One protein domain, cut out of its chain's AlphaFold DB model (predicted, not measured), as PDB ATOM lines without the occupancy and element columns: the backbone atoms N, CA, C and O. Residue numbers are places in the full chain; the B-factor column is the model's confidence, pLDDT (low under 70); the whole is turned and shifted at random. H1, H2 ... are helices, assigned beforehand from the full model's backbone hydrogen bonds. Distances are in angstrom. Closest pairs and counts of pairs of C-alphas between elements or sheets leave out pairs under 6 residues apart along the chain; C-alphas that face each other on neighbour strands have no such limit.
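What this domain is: This is residues 133 to 178 of the 295 residues of the protein "Hypothetical protein" of Miscanthus lutarioriparius (UniProt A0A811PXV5). One longer helix, H2, makes the middle stroke of an open zigzag: the short H3 turns back at a corner at its end, and the small H1 lies off to one side of H2, joined to its start by a tight link, with no helix packed on H1. Residues 133 to 138 stick out. The printed part has 46 residues, with three named helices in the order H1, H2, H3 and no named strand: all helix. It is loose, with a radius of gyration of the C-alphas of 12.5 A and spans of 32 by 23 by 17 A.

Where its parts are: H2, residues 146 to 159, runs 20.5 A from C-alpha 146 at (119.268, 146.798, 163.350) to C-alpha 159 at (132.625, 162.222, 164.969). H3, residues 162 to 169, measures 10.5 A, and H1, residues 138 to 141, 5.6 A.

How they stand to each other: H2, with residues 158 to 159 alone, and H3 only just touch, only at the corner, with 3 pairs of C-alphas within 8 A; the closest C-alphas, of Leu 158 and Leu 165, are 5.0 A apart. They run opposite ways at a steep tilt of 46 degrees. H1 is apart from both. In H2 and H3 every O i to N i+4 pair is within hydrogen-bond range; H1 is too short for one, and its 1 O i to N i+3 pair is within range.

The domain as a whole: The C-alphas of Lys 134 and Leu 178, the two farthest apart, are 34.7 A apart. The printed part has no cut, and both links are tight. Residues 172 to 178 have pLDDT under 70.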
ATOM      1  N   SER A 133     117.883 171.595 158.979       91.69
ATOM      2  CA  SER A 133     117.577 171.318 157.582       91.69
ATOM      3  C   SER A 133     116.778 170.018 157.450       91.69
ATOM      4  O   SER A 133     116.882 169.098 158.259       91.69
ATOM      5  N   LYS A 134     115.982 169.893 156.382       87.06
ATOM      6  CA  LYS A 134     115.273 168.630 156.103       87.06
ATOM      7  C   LYS A 134     116.231 167.470 155.814       87.06
ATOM      8  O   LYS A 134     115.845 166.324 156.017       87.06
ATOM      9  N   VAL A 135     117.441 167.781 155.344       87.19
ATOM     10  CA  VAL A 135     118.488 166.797 155.039       87.19
ATOM     11  C   VAL A 135     118.944 166.099 156.319       87.19
ATOM     12  O   VAL A 135     119.088 164.880 156.331       87.19
ATOM     13  N   ASP A 136     119.041 166.841 157.425       87.62
ATOM     14  CA  ASP A 136     119.436 166.296 158.730       87.62
ATOM     15  C   ASP A 136     118.426 165.266 159.264       87.62
ATOM     16  O   ASP A 136     118.797 164.375 160.017       87.62
ATOM     17  N   PHE A 137     117.161 165.324 158.829       89.38
ATOM     18  CA  PHE A 137     116.111 164.358 159.188       89.38
ATOM     19  C   PHE A 137     115.905 163.239 158.155       89.38
ATOM     20  O   PHE A 137     115.048 162.373 158.344       89.38
ATOM     21  N   GLU A 138     116.671 163.196 157.061       88.06
ATOM     22  CA  GLU A 138     116.489 162.172 156.021       88.06
ATOM     23  C   GLU A 138     116.639 160.743 156.543       88.06
ATOM     24  O   GLU A 138     116.033 159.817 155.995       88.06
ATOM     25  N   PHE A 139     117.441 160.542 157.590       84.00
ATOM     26  CA  PHE A 139     117.670 159.222 158.168       84.00
ATOM     27  C   PHE A 139     116.380 158.586 158.720       84.00
ATOM     28  O   PHE A 139     116.260 157.362 158.667       84.00
ATOM     29  N   GLU A 140     115.393 159.375 159.171       86.44
ATOM     30  CA  GLU A 140     114.111 158.862 159.690       86.44
ATOM     31  C   GLU A 140     113.249 158.219 158.595       86.44
ATOM     32  O   GLU A 140     112.496 157.275 158.850       86.44
ATOM     33  N   GLY A 141     113.368 158.708 157.357       85.44
ATOM     34  CA  GLY A 141     112.643 158.172 156.205       85.44
ATOM     35  C   GLY A 141     113.231 156.866 155.660       85.44
ATOM     36  O   GLY A 141     112.572 156.165 154.882       85.44
ATOM     37  N   ARG A 142     114.463 156.513 156.050       88.06
ATOM     38  CA  ARG A 142     115.185 155.343 155.533       88.06
ATOM     39  C   ARG A 142     114.765 154.079 156.283       88.06
ATOM     40  O   ARG A 142     114.702 154.031 157.508       88.06
ATOM     41  N   LYS A 143     114.535 152.988 155.547       89.44
ATOM     42  CA  LYS A 143     114.309 151.664 156.148       89.44
ATOM     43  C   LYS A 143     115.645 151.070 156.591       89.44
ATOM     44  O   LYS A 143     116.305 150.385 155.816       89.44
ATOM     45  N   LEU A 144     116.040 151.332 157.833       88.38
ATOM     46  CA  LEU A 144     117.284 150.812 158.400       88.38
ATOM     47  C   LEU A 144     117.074 149.459 159.089       88.38
ATOM     48  O   LEU A 144     116.081 149.223 159.779       88.38
ATOM     49  N   THR A 145     118.038 148.553 158.918       93.31
ATOM     50  CA  THR A 145     118.115 147.316 159.705       93.31
ATOM     51  C   THR A 145     118.724 147.607 161.079       93.31
ATOM     52  O   THR A 145     119.379 148.630 161.274       93.31
ATOM     53  N   LYS A 146     118.597 146.679 162.039       90.69
ATOM     54  CA  LYS A 146     119.268 146.798 163.350       90.69
ATOM     55  C   LYS A 146     120.783 147.018 163.216       90.69
ATOM     56  O   LYS A 146     121.378 147.708 164.036       90.69
ATOM     57  N   ALA A 147     121.417 146.400 162.218       88.62
ATOM     58  CA  ALA A 147     122.833 146.619 161.937       88.62
ATOM     59  C   ALA A 147     123.084 148.046 161.429       88.62
ATOM     60  O   ALA A 147     123.947 148.716 161.973       88.62
ATOM     61  N   GLY A 148     122.263 148.536 160.493       89.06
ATOM     62  CA  GLY A 148     122.367 149.905 159.980       89.06
ATOM     63  C   GLY A 148     122.179 150.977 161.056       89.06
ATOM     64  O   GLY A 148     122.952 151.920 161.104       89.06
ATOM     65  N   VAL A 149     121.215 150.817 161.970       91.06
ATOM     66  CA  VAL A 149     121.040 151.767 163.088       91.06
ATOM     67  C   VAL A 149     122.252 151.760 164.025       91.06
ATOM     68  O   VAL A 149     122.701 152.820 164.442       91.06
ATOM     69  N   ARG A 150     122.805 150.579 164.338       89.69
ATOM     70  CA  ARG A 150     124.021 150.475 165.163       89.69
ATOM     71  C   ARG A 150     125.211 151.164 164.506       89.69
ATOM     72  O   ARG A 150     125.929 151.876 165.192       89.69
ATOM     73  N   GLU A 151     125.372 150.976 163.202       88.94
ATOM     74  CA  GLU A 151     126.423 151.628 162.424       88.94
ATOM     75  C   GLU A 151     126.266 153.153 162.422       88.94
ATOM     76  O   GLU A 151     127.230 153.865 162.663       88.94
ATOM     77  N   MET A 152     125.046 153.665 162.227       89.75
ATOM     78  CA  MET A 152     124.776 155.109 162.268       89.75
ATOM     79  C   MET A 152     125.121 155.719 163.631       89.75
ATOM     80  O   MET A 152     125.797 156.738 163.687       89.75
ATOM     81  N   ILE A 153     124.704 155.073 164.725       91.56
ATOM     82  CA  ILE A 153     125.046 155.522 166.084       91.56
ATOM     83  C   ILE A 153     126.560 155.481 166.296       91.56
ATOM     84  O   ILE A 153     127.123 156.382 166.907       91.56
ATOM     85  N   TYR A 154     127.228 154.437 165.806       89.88
ATOM     86  CA  TYR A 154     128.669 154.312 165.964       89.88
ATOM     87  C   TYR A 154     129.426 155.414 165.218       89.88
ATOM     88  O   TYR A 154     130.325 156.018 165.787       89.88
ATOM     89  N   ARG A 155     129.014 155.741 163.990       89.56
ATOM     90  CA  ARG A 155     129.589 156.851 163.216       89.56
ATOM     91  C   ARG A 155     129.405 158.205 163.894       89.56
ATOM     92  O   ARG A 155     130.357 158.972 163.927       89.56
ATOM     93  N   GLU A 156     128.235 158.455 164.482       93.00
ATOM     94  CA  GLU A 156     127.999 159.663 165.285       93.00
ATOM     95  C   GLU A 156     128.983 159.735 166.460       93.00
ATOM     96  O   GLU A 156     129.591 160.766 166.700       93.00
ATOM     97  N   ILE A 157     129.204 158.622 167.171       94.00
ATOM     98  CA  ILE A 157     130.190 158.567 168.262       94.00
ATOM     99  C   ILE A 157     131.594 158.900 167.733       94.00
ATOM    100  O   ILE A 157     132.299 159.699 168.349       94.00
ATOM    101  N   LEU A 158     132.001 158.323 166.598       92.56
ATOM    102  CA  LEU A 158     133.321 158.568 166.007       92.56
ATOM    103  C   LEU A 158     133.557 160.044 165.658       92.56
ATOM    104  O   LEU A 158     134.680 160.517 165.812       92.56
ATOM    105  N   GLU A 159     132.521 160.785 165.261       93.19
ATOM    106  CA  GLU A 159     132.625 162.222 164.969       93.19
ATOM    107  C   GLU A 159     133.145 163.034 166.170       93.19
ATOM    108  O   GLU A 159     133.924 163.972 165.996       93.19
ATOM    109  N   TYR A 160     132.822 162.621 167.400       94.19
ATOM    110  CA  TYR A 160     133.314 163.258 168.629       94.19
ATOM    111  C   TYR A 160     134.626 162.646 169.165       94.19
ATOM    112  O   TYR A 160     135.161 163.127 170.168       94.19
ATOM    113  N   HIS A 161     135.170 161.603 168.522       92.00
ATOM    114  CA  HIS A 161     136.367 160.875 168.962       92.00
ATOM    115  C   HIS A 161     137.401 160.730 167.826       92.00
ATOM    116  O   HIS A 161     137.504 159.663 167.217       92.00
ATOM    117  N   PRO A 162     138.240 161.757 167.573       90.75
ATOM    118  CA  PRO A 162     139.102 161.814 166.388       90.75
ATOM    119  C   PRO A 162     140.126 160.673 166.306       90.75
ATOM    120  O   PRO A 162     140.425 160.197 165.218       90.75
ATOM    121  N   GLN A 163     140.631 160.195 167.448       88.19
ATOM    122  CA  GLN A 163     141.568 159.063 167.497       88.19
ATOM    123  C   GLN A 163     140.903 157.761 167.025       88.19
ATOM    124  O   GLN A 163     141.451 157.051 166.191       88.19
ATOM    125  N   MET A 164     139.682 157.490 167.494       86.62
ATOM    126  CA  MET A 164     138.922 156.306 167.084       86.62
ATOM    127  C   MET A 164     138.443 156.406 165.634       86.62
ATOM    128  O   MET A 164     138.346 155.394 164.943       86.62
ATOM    129  N   LEU A 165     138.125 157.618 165.168       88.44
ATOM    130  CA  LEU A 165     137.752 157.858 163.777       88.44
ATOM    131  C   LEU A 165     138.914 157.531 162.834       88.44
ATOM    132  O   LEU A 165     138.693 156.902 161.801       88.44
ATOM    133  N   GLN A 166     140.139 157.908 163.209       87.38
ATOM    134  CA  GLN A 166     141.340 157.599 162.440       87.38
ATOM    135  C   GLN A 166     141.548 156.081 162.312       87.38
ATOM    136  O   GLN A 166     141.667 155.576 161.199       87.38
ATOM    137  N   GLU A 167     141.471 155.341 163.423       86.75
ATOM    138  CA  GLU A 167     141.573 153.871 163.429       86.75
ATOM    139  C   GLU A 167     140.478 153.196 162.582       86.75
ATOM    140  O   GLU A 167     140.729 152.210 161.883       86.75
ATOM    141  N   TYR A 168     139.254 153.737 162.619       84.62
ATOM    142  CA  TYR A 168     138.131 153.248 161.820       84.62
ATOM    143  C   TYR A 168     138.351 153.459 160.314       84.62
ATOM    144  O   TYR A 168     138.041 152.571 159.520       84.62
ATOM    145  N   ILE A 169     138.900 154.611 159.912       86.75
ATOM    146  CA  ILE A 169     139.204 154.926 158.506       86.75
ATOM    147  C   ILE A 169     140.365 154.069 157.988       86.75
ATOM    148  O   ILE A 169     140.314 153.593 156.854       86.75
ATOM    149  N   GLU A 170     141.381 153.832 158.817       87.25
ATOM    150  CA  GLU A 170     142.570 153.036 158.477       87.25
ATOM    151  C   GLU A 170     142.281 151.531 158.329       87.25
ATOM    152  O   GLU A 170     143.170 150.753 157.985       87.25
ATOM    153  N   GLY A 171     141.026 151.109 158.520       73.19
ATOM    154  CA  GLY A 171     140.598 149.734 158.289       73.19
ATOM    155  C   GLY A 171     141.031 148.775 159.393       73.19
ATOM    156  O   GLY A 171     141.133 147.575 159.137       73.19
ATOM    157  N   GLY A 172     141.265 149.285 160.611       61.12
ATOM    158  CA  GLY A 172     141.509 148.455 161.785       61.12
ATOM    159  C   GLY A 172     140.392 147.424 161.931       61.12
ATOM    160  O   GLY A 172     139.220 147.785 162.078       61.12
ATOM    161  N   GLU A 173     140.745 146.139 161.818       53.53
ATOM    162  CA  GLU A 173     139.792 145.037 161.883       53.53
ATOM    163  C   GLU A 173     138.887 145.204 163.097       53.53
ATOM    164  O   GLU A 173     139.356 145.196 164.231       53.53
ATOM    165  N   GLN A 174     137.586 145.351 162.823       54.00
ATOM    166  CA  GLN A 174     136.498 145.161 163.769       54.00
ATOM    167  C   GLN A 174     136.852 145.699 165.156       54.00
ATOM    168  O   GLN A 174     137.111 144.905 166.056       54.00
ATOM    169  N   ILE A 175     136.875 147.032 165.306       50.91
ATOM    170  CA  ILE A 175     137.101 147.705 166.588       50.91
ATOM    171  C   ILE A 175     136.164 147.041 167.594       50.91
ATOM    172  O   ILE A 175     134.947 147.259 167.594       50.91
ATOM    173  N   HIS A 176     136.733 146.122 168.376       48.41
ATOM    174  CA  HIS A 176     136.033 145.335 169.363       48.41
ATOM    175  C   HIS A 176     135.729 146.346 170.444       48.41
ATOM    176  O   HIS A 176     136.537 146.568 171.344       48.41
ATOM    177  N   PHE A 177     134.596 147.031 170.277       50.59
ATOM    178  CA  PHE A 177     134.064 147.979 171.226       50.59
ATOM    179  C   PHE A 177     133.917 147.181 172.514       50.59
ATOM    180  O   PHE A 177     132.941 146.452 172.719       50.59
ATOM    181  N   LEU A 178     134.947 147.260 173.357       48.12
ATOM    182  CA  LEU A 178     134.892 146.903 174.753       48.12
ATOM    183  C   LEU A 178     133.942 147.937 175.336       48.12
ATOM    184  O   LEU A 178     134.346 148.893 175.988       48.12
TER     185      LEU A 178